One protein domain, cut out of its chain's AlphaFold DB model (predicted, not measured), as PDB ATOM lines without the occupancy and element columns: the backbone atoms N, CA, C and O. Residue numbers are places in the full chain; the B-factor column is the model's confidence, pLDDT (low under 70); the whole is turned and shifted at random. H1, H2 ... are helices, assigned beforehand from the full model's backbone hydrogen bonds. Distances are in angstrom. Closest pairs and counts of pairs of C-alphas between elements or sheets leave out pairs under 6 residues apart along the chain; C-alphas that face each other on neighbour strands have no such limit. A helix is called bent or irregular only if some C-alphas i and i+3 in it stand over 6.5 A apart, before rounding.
ATOM      1  N   ALA A  21      90.384 199.615 203.297       40.03
ATOM      2  CA  ALA A  21      89.914 200.784 202.551       40.03
ATOM      3  C   ALA A  21      88.668 201.423 203.193       40.03
ATOM      4  O   ALA A  21      88.531 202.647 203.185       40.03
ATOM      5  N   GLU A  22      87.786 200.603 203.770       41.88
ATOM      6  CA  GLU A  22      86.599 201.059 204.495       41.88
ATOM      7  C   GLU A  22      86.988 201.705 205.835       41.88
ATOM      8  O   GLU A  22      86.557 202.823 206.124       41.88
ATOM      9  N   ASP A  23      87.907 201.082 206.580       45.19
ATOM     10  CA  ASP A  23      88.457 201.621 207.830       45.19
ATOM     11  C   ASP A  23      89.219 202.941 207.613       45.19
ATOM     12  O   ASP A  23      89.071 203.896 208.380       45.19
ATOM     13  N   LEU A  24      89.994 203.056 206.527       47.38
ATOM     14  CA  LEU A  24      90.695 204.295 206.167       47.38
ATOM     15  C   LEU A  24      89.727 205.429 205.821       47.38
ATOM     16  O   LEU A  24      89.965 206.576 206.209       47.38
ATOM     17  N   ASN A  25      88.634 205.130 205.116       51.06
ATOM     18  CA  ASN A  25      87.627 206.138 204.802       51.06
ATOM     19  C   ASN A  25      86.903 206.614 206.073       51.06
ATOM     20  O   ASN A  25      86.720 207.817 206.261       51.06
ATOM     21  N   GLN A  26      86.582 205.704 206.997       51.91
ATOM     22  CA  GLN A  26      85.993 206.055 208.294       51.91
ATOM     23  C   GLN A  26      86.935 206.916 209.151       51.91
ATOM     24  O   GLN A  26      86.502 207.908 209.743       51.91
ATOM     25  N   LEU A  27      88.232 206.595 209.180       55.16
ATOM     26  CA  LEU A  27      89.247 207.401 209.870       55.16
ATOM     27  C   LEU A  27      89.385 208.796 209.251       55.16
ATOM     28  O   LEU A  27      89.460 209.799 209.971       55.16
ATOM     29  N   PHE A  28      89.371 208.881 207.920       63.88
ATOM     30  CA  PHE A  28      89.403 210.157 207.216       63.88
ATOM     31  C   PHE A  28      88.167 210.999 207.546       63.88
ATOM     32  O   PHE A  28      88.303 212.151 207.963       63.88
ATOM     33  N   GLU A  29      86.969 210.420 207.459       65.06
ATOM     34  CA  GLU A  29      85.724 211.096 207.827       65.06
ATOM     35  C   GLU A  29      85.731 211.577 209.281       65.06
ATOM     36  O   GLU A  29      85.332 212.712 209.557       65.06
ATOM     37  N   ALA A  30      86.222 210.761 210.216       65.69
ATOM     38  CA  ALA A  30      86.354 211.147 211.616       65.69
ATOM     39  C   ALA A  30      87.296 212.351 211.786       65.69
ATOM     40  O   ALA A  30      86.950 213.314 212.477       65.69
ATOM     41  N   SER A  31      88.447 212.352 211.104       69.19
ATOM     42  CA  SER A  31      89.400 213.470 211.139       69.19
ATOM     43  C   SER A  31      88.801 214.766 210.570       69.19
ATOM     44  O   SER A  31      88.967 215.849 211.146       69.19
ATOM     45  N   VAL A  32      88.017 214.654 209.490       75.75
ATOM     46  CA  VAL A  32      87.301 215.773 208.868       75.75
ATOM     47  C   VAL A  32      86.247 216.324 209.825       75.75
ATOM     48  O   VAL A  32      86.200 217.537 210.030       75.75
ATOM     49  N   ARG A  33      85.454 215.463 210.476       72.00
ATOM     50  CA  ARG A  33      84.443 215.878 211.467       72.00
ATOM     51  C   ARG A  33      85.065 216.573 212.677       72.00
ATOM     52  O   ARG A  33      84.523 217.570 213.166       72.00
ATOM     53  N   LEU A  34      86.211 216.089 213.157       74.00
ATOM     54  CA  LEU A  34      86.944 216.743 214.240       74.00
ATOM     55  C   LEU A  34      87.376 218.150 213.821       74.00
ATOM     56  O   LEU A  34      87.061 219.119 214.516       74.00
ATOM     57  N   LYS A  35      88.001 218.294 212.648       84.06
ATOM     58  CA  LYS A  35      88.395 219.601 212.104       84.06
ATOM     59  C   LYS A  35      87.197 220.536 211.909       84.06
ATOM     60  O   LYS A  35      87.258 221.688 212.335       84.06
ATOM     61  N   GLN A  36      86.100 220.047 211.328       82.69
ATOM     62  CA  GLN A  36      84.853 220.804 211.176       82.69
ATOM     63  C   GLN A  36      84.366 221.340 212.524       82.69
ATOM     64  O   GLN A  36      84.088 222.530 212.648       82.69
ATOM     65  N   SER A  37      84.391 220.508 213.567       75.81
ATOM     66  CA  SER A  37      83.999 220.920 214.917       75.81
ATOM     67  C   SER A  37      84.875 222.056 215.470       75.81
ATOM     68  O   SER A  37      84.379 222.933 216.179       75.81
ATOM     69  N   HIS A  38      86.177 222.073 215.164       83.12
ATOM     70  CA  HIS A  38      87.072 223.177 215.539       83.12
ATOM     71  C   HIS A  38      86.765 224.466 214.759       83.12
ATOM     72  O   HIS A  38      86.756 225.548 215.352       83.12
ATOM     73  N   VAL A  39      86.468 224.359 213.460       90.56
ATOM     74  CA  VAL A  39      86.061 225.495 212.610       90.56
ATOM     75  C   VAL A  39      84.736 226.091 213.085       90.56
ATOM     76  O   VAL A  39      84.625 227.305 213.231       90.56
ATOM     77  N   GLU A  40      83.747 225.258 213.408       89.12
ATOM     78  CA  GLU A  40      82.465 225.705 213.961       89.12
ATOM     79  C   GLU A  40      82.641 226.447 215.289       89.12
ATOM     80  O   GLU A  40      82.038 227.500 215.508       89.12
ATOM     81  N   ARG A  41      83.505 225.933 216.176       86.69
ATOM     82  CA  ARG A  41      83.846 226.615 217.432       86.69
ATOM     83  C   ARG A  41      84.512 227.962 217.184       86.69
ATOM     84  O   ARG A  41      84.176 228.919 217.882       86.69
ATOM     85  N   PHE A  42      85.384 228.052 216.182       91.62
ATOM     86  CA  PHE A  42      86.022 229.311 215.806       91.62
ATOM     87  C   PHE A  42      84.982 230.318 215.330       91.62
ATOM     88  O   PHE A  42      84.923 231.436 215.843       91.62
ATOM     89  N   MET A  43      84.103 229.899 214.416       90.44
ATOM     90  CA  MET A  43      83.036 230.752 213.898       90.44
ATOM     91  C   MET A  43      82.134 231.248 215.021       90.44
ATOM     92  O   MET A  43      81.891 232.446 215.124       90.44
ATOM     93  N   LYS A  44      81.724 230.355 215.928       87.75
ATOM     94  CA  LYS A  44      80.919 230.716 217.098       87.75
ATOM     95  C   LYS A  44      81.636 231.701 218.026       87.75
ATOM     96  O   LYS A  44      81.016 232.628 218.532       87.75
ATOM     97  N   ARG A  45      82.932 231.509 218.284       87.81
ATOM     98  CA  ARG A  45      83.719 232.420 219.130       87.81
ATOM     99  C   ARG A  45      83.875 233.792 218.480       87.81
ATOM    100  O   ARG A  45      83.835 234.799 219.178       87.81
ATOM    101  N   CYS A  46      84.074 233.824 217.169       88.19
ATOM    102  CA  CYS A  46      84.256 235.053 216.416       88.19
ATOM    103  C   CYS A  46      82.965 235.885 216.362       88.19
ATOM    104  O   CYS A  46      83.013 237.085 216.627       88.19
ATOM    105  N   THR A  47      81.809 235.251 216.135       84.25
ATOM    106  CA  THR A  47      80.510 235.946 216.161       84.25
ATOM    107  C   THR A  47      80.134 236.440 217.556       84.25
ATOM    108  O   THR A  47      79.589 237.528 217.679       84.25
ATOM    109  N   LEU A  48      80.499 235.714 218.622       88.31
ATOM    110  CA  LEU A  48      80.330 236.171 220.013       88.31
ATOM    111  C   LEU A  48      81.175 237.404 220.381       88.31
ATOM    112  O   LEU A  48      80.991 237.959 221.458       88.31
ATOM    113  N   ARG A  49      82.123 237.809 219.529       87.06
ATOM    114  CA  ARG A  49      82.931 239.030 219.689       87.06
ATOM    115  C   ARG A  49      82.426 240.177 218.805       87.06
ATOM    116  O   ARG A  49      83.212 241.058 218.472       87.06
ATOM    117  N   ASP A  50      81.165 240.118 218.374       90.25
ATOM    118  CA  ASP A  50      80.506 241.110 217.514       90.25
ATOM    119  C   ASP A  50      81.255 241.402 216.201       90.25
ATOM    120  O   ASP A  50      81.204 242.501 215.647       90.25
ATOM    121  N   ARG A  51      81.971 240.401 215.674       90.81
ATOM    122  CA  ARG A  51      82.642 240.501 214.373       90.81
ATOM    123  C   ARG A  51      81.716 240.039 213.258       90.81
ATOM    124  O   ARG A  51      80.967 239.077 213.425       90.81
ATOM    125  N   SER A  52      81.806 240.695 212.101       93.44
ATOM    126  CA  SER A  52      81.045 240.285 210.920       93.44
ATOM    127  C   SER A  52      81.464 238.895 210.439       93.44
ATOM    128  O   SER A  52      82.607 238.460 210.629       93.44
ATOM    129  N   GLN A  53      80.543 238.199 209.777       90.19
ATOM    130  CA  GLN A  53      80.808 236.880 209.212       90.19
ATOM    131  C   GLN A  53      81.970 236.925 208.208       90.19
ATOM    132  O   GLN A  53      82.812 236.025 208.203       90.19
ATOM    133  N   GLU A  54      82.072 237.994 207.415       94.25
ATOM    134  CA  GLU A  54      83.165 238.219 206.467       94.25
ATOM    135  C   GLU A  54      84.516 238.310 207.182       94.25
ATOM    136  O   GLU A  54      85.485 237.687 206.744       94.25
ATOM    137  N   ALA A  55      84.580 239.025 208.311       93.69
ATOM    138  CA  ALA A  55      85.800 239.152 209.101       93.69
ATOM    139  C   ALA A  55      86.226 237.807 209.711       93.69
ATOM    140  O   ALA A  55      87.415 237.481 209.715       93.69
ATOM    141  N   CYS A  56      85.267 237.000 210.178       89.94
ATOM    142  CA  CYS A  56      85.533 235.659 210.700       89.94
ATOM    143  C   CYS A  56      86.043 234.705 209.611       89.94
ATOM    144  O   CYS A  56      87.009 233.971 209.823       89.94
ATOM    145  N   ILE A  57      85.441 234.743 208.417       93.25
ATOM    146  CA  ILE A  57      85.881 233.939 207.269       93.25
ATOM    147  C   ILE A  57      87.275 234.370 206.803       93.25
ATOM    148  O   ILE A  57      88.099 233.514 206.477       93.25
ATOM    149  N   ALA A  58      87.562 235.673 206.772       94.31
ATOM    150  CA  ALA A  58      88.881 236.181 206.409       94.31
ATOM    151  C   ALA A  58      89.969 235.671 207.370       94.31
ATOM    152  O   ALA A  58      91.033 235.241 206.924       94.31
ATOM    153  N   GLU A  59      89.685 235.634 208.671       93.06
ATOM    154  CA  GLU A  59      90.619 235.103 209.667       93.06
ATOM    155  C   GLU A  59      90.799 233.583 209.554       93.06
ATOM    156  O   GLU A  59      91.932 233.106 209.572       93.06
ATOM    157  N   LEU A  60      89.725 232.816 209.326       92.12
ATOM    158  CA  LEU A  60      89.842 231.384 209.009       92.12
ATOM    159  C   LEU A  60      90.734 231.138 207.787       92.12
ATOM    160  O   LEU A  60      91.601 230.262 207.814       92.12
ATOM    161  N   LYS A  61      90.546 231.929 206.723       93.00
ATOM    162  CA  LYS A  61      91.369 231.857 205.509       93.00
ATOM    163  C   LYS A  61      92.832 232.202 205.788       93.00
ATOM    164  O   LYS A  61      93.701 231.594 205.178       93.00
ATOM    165  N   ALA A  62      93.112 233.114 206.718       93.88
ATOM    166  CA  ALA A  62      94.477 233.439 207.135       93.88
ATOM    167  C   ALA A  62      95.127 232.327 207.984       93.88
ATOM    168  O   ALA A  62      96.346 232.154 207.952       93.88
ATOM    169  N   ILE A  63      94.330 231.545 208.720       92.69
ATOM    170  CA  ILE A  63      94.809 230.408 209.521       92.69
ATOM    171  C   ILE A  63      95.135 229.190 208.636       92.69
ATOM    172  O   ILE A  63      96.067 228.445 208.932       92.69
ATOM    173  N   HIS A  64      94.421 228.972 207.531       90.19
ATOM    174  CA  HIS A  64      94.585 227.759 206.718       90.19
ATOM    175  C   HIS A  64      95.996 227.551 206.109       90.19
ATOM    176  O   HIS A  64      96.505 226.434 206.185       90.19
ATOM    177  N   PRO A  65      96.711 228.569 205.589       95.06
ATOM    178  CA  PRO A  65      98.099 228.395 205.150       95.06
ATOM    179  C   PRO A  65      99.049 227.936 206.266       95.06
ATOM    180  O   PRO A  65      99.989 227.183 206.008       95.06
ATOM    181  N   ARG A  66      98.799 228.362 207.512       95.69
ATOM    182  CA  ARG A  66      99.575 227.942 208.689       95.69
ATOM    183  C   ARG A  66      99.369 226.465 208.999       95.69
ATOM    184  O   ARG A  66     100.338 225.757 209.249       95.69
ATOM    185  N   GLU A  67      98.124 225.998 208.904       94.12
ATOM    186  CA  GLU A  67      97.792 224.575 209.005       94.12
ATOM    187  C   GLU A  67      98.571 223.753 207.977       94.12
ATOM    188  O   GLU A  67      99.267 222.813 208.355       94.12
ATOM    189  N   ILE A  68      98.479 224.121 206.693       89.75
ATOM    190  CA  ILE A  68      99.145 223.393 205.604       89.75
ATOM    191  C   ILE A  68     100.648 223.305 205.876       89.75
ATOM    192  O   ILE A  68     101.232 222.230 205.778       89.75
ATOM    193  N   LYS A  69     101.268 224.425 206.266       93.12
ATOM    194  CA  LYS A  69     102.698 224.480 206.579       93.12
ATOM    195  C   LYS A  69     103.070 223.584 207.763       93.12
ATOM    196  O   LYS A  69     104.089 222.903 207.704       93.12
ATOM    197  N   ALA A  70     102.275 223.589 208.831       88.94
ATOM    198  CA  ALA A  70     102.528 222.759 210.005       88.94
ATOM    199  C   ALA A  70     102.396 221.264 209.678       88.94
ATOM    200  O   ALA A  70     103.291 220.487 209.999       88.94
ATOM    201  N   LEU A  71     101.321 220.871 208.990       88.50
ATOM    202  CA  LEU A  71     101.082 219.478 208.612       88.50
ATOM    203  C   LEU A  71     102.120 218.961 207.613       88.50
ATOM    204  O   LEU A  71     102.552 217.823 207.752       88.50
ATOM    205  N   ALA A  72     102.572 219.785 206.662       83.44
ATOM    206  CA  ALA A  72     103.641 219.408 205.736       83.44
ATOM    207  C   ALA A  72     104.938 219.054 206.482       83.44
ATOM    208  O   ALA A  72     105.505 217.991 206.254       83.44
ATOM    209  N   LYS A  73     105.348 219.883 207.449       86.00
ATOM    210  CA  LYS A  73     106.534 219.622 208.284       86.00
ATOM    211  C   LYS A  73     106.391 218.377 209.160       86.00
ATOM    212  O   LYS A  73     107.334 217.610 209.317       86.00
ATOM    213  N   ILE A  74     105.207 218.171 209.737       84.44
ATOM    214  CA  ILE A  74     104.894 216.955 210.502       84.44
ATOM    215  C   ILE A  74     104.993 215.722 209.600       84.44
ATOM    216  O   ILE A  74     105.545 214.705 210.007       84.44
ATOM    217  N   TYR A  75     104.489 215.824 208.373       80.31
ATOM    218  CA  TYR A  75     104.508 214.741 207.401       80.31
ATOM    219  C   TYR A  75     105.930 214.387 206.950       80.31
ATOM    220  O   TYR A  75     106.295 213.216 206.934       80.31
ATOM    221  N   GLU A  76     106.760 215.388 206.654       80.31
ATOM    222  CA  GLU A  76     108.180 215.192 206.326       80.31
ATOM    223  C   GLU A  76     108.927 214.447 207.443       80.31
ATOM    224  O   GLU A  76     109.785 213.604 207.176       80.31
ATOM    225  N   ALA A  77     108.547 214.687 208.700       77.06
ATOM    226  CA  ALA A  77     109.125 214.013 209.852       77.06
ATOM    227  C   ALA A  77     108.661 212.554 210.035       77.06
ATOM    228  O   ALA A  77     109.302 211.821 210.785       77.06
ATOM    229  N   MET A  78     107.619 212.074 209.341       75.88
ATOM    230  CA  MET A  78     107.106 210.700 209.512       75.88
ATOM    231  C   MET A  78     108.140 209.607 209.211       75.88
ATOM    232  O   MET A  78     108.001 208.490 209.692       75.88
ATOM    233  N   ILE A  79     109.181 209.920 208.437       72.75
ATOM    234  CA  ILE A  79     110.268 208.984 208.113       72.75
ATOM    235  C   ILE A  79     111.245 208.825 209.291       72.75
ATOM    236  O   ILE A  79     111.893 207.793 209.428       72.75
ATOM    237  N   SER A  80     111.368 209.855 210.133       75.50
ATOM    238  CA  SER A  80     112.399 209.948 211.180       75.50
ATOM    239  C   SER A  80     111.880 209.644 212.586       75.50
ATOM    240  O   SER A  80     112.664 209.606 213.531       75.50
ATOM    241  N   TYR A  81     110.571 209.445 212.738       75.00
ATOM    242  CA  TYR A  81     109.912 209.226 214.021       75.00
ATOM    243  C   TYR A  81     109.050 207.971 213.987       75.00
ATOM    244  O   TYR A  81     108.579 207.551 212.930       75.00
ATOM    245  N   ASP A  82     108.805 207.399 215.165       77.38
ATOM    246  CA  ASP A  82     107.823 206.333 215.308       77.38
ATOM    247  C   ASP A  82     106.429 206.841 214.896       77.38
ATOM    248  O   ASP A  82     105.937 207.867 215.383       77.38
ATOM    249  N   GLY A  83     105.797 206.127 213.962       65.69
ATOM    250  CA  GLY A  83     104.519 206.531 213.384       65.69
ATOM    251  C   GLY A  83     103.384 206.577 214.410       65.69
ATOM    252  O   GLY A  83     102.497 207.423 214.295       65.69
ATOM    253  N   GLN A  84     103.416 205.720 215.435       67.44
ATOM    254  CA  GLN A  84     102.404 205.692 216.489       67.44
ATOM    255  C   GLN A  84     102.573 206.877 217.446       67.44
ATOM    256  O   GLN A  84     101.581 207.507 217.824       67.44
ATOM    257  N   GLU A  85     103.807 207.229 217.799       70.19
ATOM    258  CA  GLU A  85     104.118 208.396 218.631       70.19
ATOM    259  C   GLU A  85     103.745 209.703 217.939       70.19
ATOM    260  O   GLU A  85     103.097 210.569 218.536       70.19
ATOM    261  N   LEU A  86     104.098 209.830 216.661       76.12
ATOM    262  CA  LEU A  86     103.782 211.014 215.875       76.12
ATOM    263  C   LEU A  86     102.274 211.142 215.643       76.12
ATOM    264  O   LEU A  86     101.715 212.223 215.830       76.12
ATOM    265  N   SER A  87     101.599 210.034 215.326       75.88
ATOM    266  CA  SER A  87     100.138 209.995 215.194       75.88
ATOM    267  C   SER A  87      99.444 210.372 216.507       75.88
ATOM    268  O   SER A  87      98.542 211.211 216.512       75.88
ATOM    269  N   SER A  88      99.923 209.855 217.643       71.94
ATOM    270  CA  SER A  88      99.398 210.200 218.972       71.94
ATOM    271  C   SER A  88      99.595 211.681 219.310       71.94
ATOM    272  O   SER A  88      98.695 212.313 219.864       71.94
ATOM    273  N   ALA A  89     100.742 212.265 218.949       77.94
ATOM    274  CA  ALA A  89     101.018 213.686 219.157       77.94
ATOM    275  C   ALA A  89     100.116 214.585 218.292       77.94
ATOM    276  O   ALA A  89      99.583 215.580 218.785       77.94
ATOM    277  N   VAL A  90      99.887 214.215 217.027       82.75
ATOM    278  CA  VAL A  90      98.939 214.910 216.137       82.75
ATOM    279  C   VAL A  90      97.515 214.798 216.676       82.75
ATOM    280  O   VAL A  90      96.802 215.804 216.731       82.75
ATOM    281  N   ALA A  91      97.114 213.600 217.114       79.19
ATOM    282  CA  ALA A  91      95.803 213.340 217.699       79.19
ATOM    283  C   ALA A  91      95.575 214.154 218.984       79.19
ATOM    284  O   ALA A  91      94.487 214.689 219.195       79.19
ATOM    285  N   GLY A  92      96.618 214.326 219.803       75.75
ATOM    286  CA  GLY A  92      96.588 215.123 221.030       75.75
ATOM    287  C   GLY A  92      96.253 216.606 220.825       75.75
ATOM    288  O   GLY A  92      95.869 217.276 221.783       75.75
ATOM    289  N   CYS A  93      96.341 217.127 219.597       82.50
ATOM    290  CA  CYS A  93      95.913 218.492 219.293       82.50
ATOM    291  C   CYS A  93      94.394 218.669 219.156       82.50
ATOM    292  O   CYS A  93      93.906 219.802 219.248       82.50
ATOM    293  N   TYR A  94      93.634 217.589 218.965       80.00
ATOM    294  CA  TYR A  94      92.177 217.654 218.869       80.00
ATOM    295  C   TYR A  94      91.534 217.763 220.261       80.00
ATOM    296  O   TYR A  94      91.149 216.768 220.872       80.00
ATOM    297  N   ASP A  95      91.380 218.994 220.763       73.62
ATOM    298  CA  ASP A  95      90.697 219.282 222.034       73.62
ATOM    299  C   ASP A  95      89.280 219.863 221.800       73.62
ATOM    300  O   ASP A  95      89.126 220.898 221.139       73.62
ATOM    301  N   PRO A  96      88.213 219.278 222.381       71.38
ATOM    302  CA  PRO A  96      86.837 219.764 222.223       71.38
ATOM    303  C   PRO A  96      86.573 221.164 222.813       71.38
ATOM    304  O   PRO A  96      85.501 221.738 222.588       71.38
ATOM    305  N   ARG A  97      87.503 221.714 223.599       70.69
ATOM    306  CA  ARG A  97      87.444 223.055 224.206       70.69
ATOM    307  C   ARG A  97      88.135 224.116 223.356       70.69
ATOM    308  O   ARG A  97      87.856 225.297 223.541       70.69
ATOM    309  N   HIS A  98      89.007 223.694 222.454       80.19
ATOM    310  CA  HIS A  98      89.797 224.554 221.593       80.19
ATOM    311  C   HIS A  98      89.101 224.779 220.268       80.19
ATOM    312  O   HIS A  98      88.358 223.923 219.780       80.19
ATOM    313  N   ASP A  99      89.336 225.934 219.672       86.06
ATOM    314  CA  ASP A  99      88.827 226.207 218.345       86.06
ATOM    315  C   ASP A  99      89.873 225.918 217.266       86.06
ATOM    316  O   ASP A  99      90.849 225.202 217.500       86.06
ATOM    317  N   TYR A 100      89.624 226.385 216.049       91.38
ATOM    318  CA  TYR A 100      90.504 226.128 214.922       91.38
ATOM    319  C   TYR A 100      91.876 226.801 215.033       91.38
ATOM    320  O   TYR A 100      92.876 226.220 214.622       91.38
ATOM    321  N   GLN A 101      91.953 227.995 215.621       90.31
ATOM    322  CA  GLN A 101      93.227 228.690 215.788       90.31
ATOM    323  C   GLN A 101      94.129 227.952 216.782       90.31
ATOM    324  O   GLN A 101      95.334 227.818 216.561       90.31
ATOM    325  N   ASP A 102      93.531 227.461 217.863       88.38
ATOM    326  CA  ASP A 102      94.212 226.699 218.905       88.38
ATOM    327  C   ASP A 102      94.745 225.362 218.357       88.38
ATOM    328  O   ASP A 102      95.896 225.003 218.614       88.38
ATOM    329  N   LEU A 103      93.941 224.669 217.537       89.25
ATOM    330  CA  LEU A 103      94.328 223.439 216.835       89.25
ATOM    331  C   LEU A 103      95.558 223.662 215.944       89.25
ATOM    332  O   LEU A 103      96.544 222.936 216.042       89.25
ATOM    333  N   VAL A 104      95.535 224.705 215.110       92.06
ATOM    334  CA  VAL A 104      96.655 225.006 214.206       92.06
ATOM    335  C   VAL A 104      97.902 225.424 214.979       92.06
ATOM    336  O   VAL A 104      98.995 224.966 214.661       92.06
ATOM    337  N   SER A 105      97.753 226.216 216.042       91.00
ATOM    338  CA  SER A 105      98.884 226.615 216.894       91.00
ATOM    339  C   SER A 105      99.510 225.409 217.608       91.00
ATOM    340  O   SER A 105     100.722 225.337 217.806       91.00
ATOM    341  N   CYS A 106      98.686 224.429 217.978       89.19
ATOM    342  CA  CYS A 106      99.132 223.155 218.519       89.19
ATOM    343  C   CYS A 106      99.994 222.380 217.507       89.19
ATOM    344  O   CYS A 106     101.115 221.986 217.838       89.19
ATOM    345  N   TRP A 107      99.530 222.253 216.261       91.75
ATOM    346  CA  TRP A 107     100.303 221.619 215.192       91.75
ATOM    347  C   TRP A 107     101.569 222.385 214.818       91.75
ATOM    348  O   TRP A 107     102.590 221.756 214.578       91.75
ATOM    349  N   GLU A 108     101.570 223.718 214.822       92.44
ATOM    350  CA  GLU A 108     102.790 224.504 214.584       92.44
ATOM    351  C   GLU A 108     103.868 224.221 215.639       92.44
ATOM    352  O   GLU A 108     105.048 224.092 215.307       92.44
ATOM    353  N   ARG A 109     103.473 224.068 216.909       89.44
ATOM    354  CA  ARG A 109     104.403 223.672 217.978       89.44
ATOM    355  C   ARG A 109     104.940 222.261 217.770       89.44
ATOM    356  O   ARG A 109     106.122 222.033 218.017       89.44
ATOM    357  N   LEU A 110     104.095 221.331 217.322       86.75
ATOM    358  CA  LEU A 110     104.523 219.974 216.988       86.75
ATOM    359  C   LEU A 110     105.497 219.980 215.803       86.75
ATOM    360  O   LEU A 110     106.581 219.420 215.919       86.75
ATOM    361  N   ALA A 111     105.159 220.692 214.727       88.94
ATOM    362  CA  ALA A 111     105.994 220.887 213.546       88.94
ATOM    363  C   ALA A 111     107.383 221.436 213.907       88.94
ATOM    364  O   ALA A 111     108.397 220.912 213.459       88.94
ATOM    365  N   ALA A 112     107.442 222.451 214.771       88.25
ATOM    366  CA  ALA A 112     108.707 223.031 215.211       88.25
ATOM    367  C   ALA A 112     109.551 222.064 216.060       88.25
ATOM    368  O   ALA A 112     110.774 222.144 216.036       88.25
ATOM    369  N   LYS A 113     108.918 221.170 216.832       84.94
ATOM    370  CA  LYS A 113     109.625 220.137 217.608       84.94
ATOM    371  C   LYS A 113     110.213 219.065 216.702       84.94
ATOM    372  O   LYS A 113     111.397 218.765 216.815       84.94
ATOM    373  N   VAL A 114     109.405 218.534 215.784       86.81
ATOM    374  CA  VAL A 114     109.875 217.473 214.887       86.81
ATOM    375  C   VAL A 114     110.997 217.961 213.972       86.81
ATOM    376  O   VAL A 114     111.961 217.231 213.768       86.81
ATOM    377  N   GLU A 115     110.928 219.220 213.524       86.12
ATOM    378  CA  GLU A 115     111.969 219.887 212.729       86.12
ATOM    379  C   GLU A 115     113.297 220.034 213.487       86.12
ATOM    380  O   GLU A 115     114.362 219.960 212.882       86.12
ATOM    381  N   ARG A 116     113.256 220.202 214.815       85.62
ATOM    382  CA  ARG A 116     114.461 220.275 215.658       85.62
ATOM    383  C   ARG A 116     115.043 218.913 216.038       85.62
ATOM    384  O   ARG A 116     116.100 218.877 216.658       85.62
ATOM    385  N   GLY A 117     114.381 217.809 215.689       81.94
ATOM    386  CA  GLY A 117     114.786 216.488 216.175       81.94
ATOM    387  C   GLY A 117     114.423 216.248 217.648       81.94
ATOM    388  O   GLY A 117     114.972 215.335 218.266       81.94
ATOM    389  N   ASP A 118     113.547 217.074 218.236       81.50
ATOM    390  CA  ASP A 118     113.168 216.953 219.644       81.50
ATOM    391  C   ASP A 118     112.378 215.653 219.862       81.50
ATOM    392  O   ASP A 118     111.463 215.325 219.102       81.50
ATOM    393  N   ALA A 119     112.658 214.941 220.957       74.31
ATOM    394  CA  ALA A 119     111.872 213.770 221.328       74.31
ATOM    395  C   ALA A 119     110.376 214.128 221.441       74.31
ATOM    396  O   ALA A 119     109.968 214.986 222.230       74.31
ATOM    397  N   ILE A 120     109.541 213.424 220.674       72.56
ATOM    398  CA  ILE A 120     108.078 213.555 220.721       72.56
ATOM    399  C   ILE A 120     107.438 212.695 221.819       72.56
ATOM    400  O   ILE A 120     106.259 212.884 222.118       72.56
ATOM    401  N   LYS A 121     108.227 211.823 222.477       55.22
ATOM    402  CA  LYS A 121     107.806 210.881 223.537       55.22
ATOM    403  C   LYS A 121     107.156 211.516 224.769       55.22
ATOM    404  O   LYS A 121     106.663 210.806 225.638       55.22
ATOM    405  N   THR A 122     107.100 212.835 224.856       47.25
ATOM    406  CA  THR A 122     106.543 213.545 226.006       47.25
ATOM    407  C   THR A 122     105.781 214.789 225.562       47.25
ATOM    408  O   THR A 122     106.148 215.926 225.841       47.25
ATOM    409  N   TRP A 123     104.649 214.579 224.891       45.25
ATOM    410  CA  TRP A 123     103.530 215.533 224.945       45.25
ATOM    411  C   TRP A 123     102.680 215.378 226.216       45.25
ATOM    412  O   TRP A 123     101.728 216.130 226.423       45.25
ATOM    413  N   SER A 124     103.042 214.440 227.101       45.81
ATOM    414  CA  SER A 124     102.289 214.133 228.314       45.81
ATOM    415  C   SER A 124     102.713 214.890 229.579       45.81
ATOM    416  O   SER A 124     102.128 214.643 230.618       45.81
ATOM    417  N   SER A 125     103.713 215.776 229.579       42.59
ATOM    418  CA  SER A 125     104.091 216.477 230.827       42.59
ATOM    419  C   SER A 125     103.796 217.971 230.783       42.59
ATOM    420  O   SER A 125     103.136 218.485 231.683       42.59
ATOM    421  N   ASP A 126     104.207 218.663 229.722       37.22
ATOM    422  CA  ASP A 126     104.242 220.132 229.758       37.22
ATOM    423  C   ASP A 126     102.972 220.752 229.165       37.22
ATOM    424  O   ASP A 126     102.369 221.631 229.773       37.22
ATOM    425  N   ILE A 127     102.474 220.203 228.050       40.97
ATOM    426  CA  ILE A 127     101.131 220.520 227.543       40.97
ATOM    427  C   ILE A 127     100.063 219.859 228.418       40.97
ATOM    428  O   ILE A 127      99.024 220.465 228.651       40.97
ATOM    429  N   GLN A 128     100.310 218.665 228.975       40.75
ATOM    430  CA  GLN A 128      99.390 218.113 229.970       40.75
ATOM    431  C   GLN A 128      99.342 218.978 231.226       40.75
ATOM    432  O   GLN A 128      98.246 219.187 231.694       40.75
ATOM    433  N   ARG A 129     100.412 219.587 231.749       39.22
ATOM    434  CA  ARG A 129     100.257 220.495 232.908       39.22
ATOM    435  C   ARG A 129      99.406 221.739 232.619       39.22
ATOM    436  O   ARG A 129      98.683 222.169 233.512       39.22
ATOM    437  N   GLU A 130      99.429 222.275 231.396       39.25
ATOM    438  CA  GLU A 130      98.563 223.402 230.994       39.25
ATOM    439  C   GLU A 130      97.158 222.976 230.505       39.25
ATOM    440  O   GLU A 130      96.214 223.764 230.586       39.25
ATOM    441  N   LEU A 131      96.980 221.731 230.041       46.81
ATOM    442  CA  LEU A 131      95.720 221.178 229.512       46.81
ATOM    443  C   LEU A 131      95.068 220.111 230.397       46.81
ATOM    444  O   LEU A 131      93.999 219.607 230.029       46.81
ATOM    445  N   TYR A 132      95.675 219.781 231.539       53.59
ATOM    446  CA  TYR A 132      95.253 218.719 232.445       53.59
ATOM    447  C   TYR A 132      93.826 218.991 232.883       53.59
ATOM    448  O   TYR A 132      93.497 219.990 233.528       53.59
TER     449      TYR A 132
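AT A GLANCE: This is residues 21 to 132 of the 281 residues of an uncharacterized protein of Pseudovibrio denitrificans (UniProt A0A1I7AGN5). Two long helices, H1 and H2, make a V joined at the end of H1 and the start of H2; H4 packs along H2, with its start on H1. The short H3 folds back near the end of H2 and meets H4 at its residues 107 to 110, H5 lies apart from the other helices, and residues 21 to 30 of H1 stick out. The printed part has 112 residues with five named helices, H1 to H5 in chain order, and no named strand: all helix. It is compact, with a radius of gyration of the C-alphas of 15.1 A and spans of 44 by 36 by 26 A.

HOW THE PARTS SIT: H1, residues 21 to 47, and H2, residues 53 to 79, form a helical hairpin at a steep tilt of 38 degrees; they touch through residues 39 to 47 and 53 to 60, closest at the C-alphas of Cys 46 and Cys 56, 5.9 A. H4, residues 100 to 115, touches H2 at a shallow tilt of 25 degrees, the same way, closest at the C-alphas of Ala 70 and Glu 108, 4.9 A. Residues 100 to 103 of H4 touch residues 35 to 42 of H1 at a steep tilt of 58 degrees; the closest C-alphas, of His 38 and Tyr 100, are 4.6 A apart. H3, residues 83 to 91, and H4 form a helical hairpin and only just touch, with 3 pairs of C-alphas within 8 A, closest Val 90 and Trp 107, 6.9 A. H5, residues 126 to 131, is apart from the other helices. Each O i to N i+4 pair is within hydrogen-bond range in H1, H3, H4 and H5, and 20 of 23 are in H2.

IN THESE COORDINATES: H1 begins at C-alpha 21 (89.914, 200.784, 202.551) and measures 38.9 A. H2 measures 40.6 A and ends at C-alpha 79 (110.268, 208.984, 208.113); it is irregular, but only just: C-alphas 76 and 79 are 6.8 A apart. H4 measures 22.5 A, H3 11.9 A and H5 8.6 A, ending at C-alpha 131 (95.720, 221.178, 229.512).

THE WHOLE: The C-alphas farthest apart, of Asp 50 and Ser 80, are 45.0 A apart. The printed part has no cut and no long link. Its mean pLDDT is 77.3, with residues 21 to 31, 83 to 84 and 121 to 132 under 70.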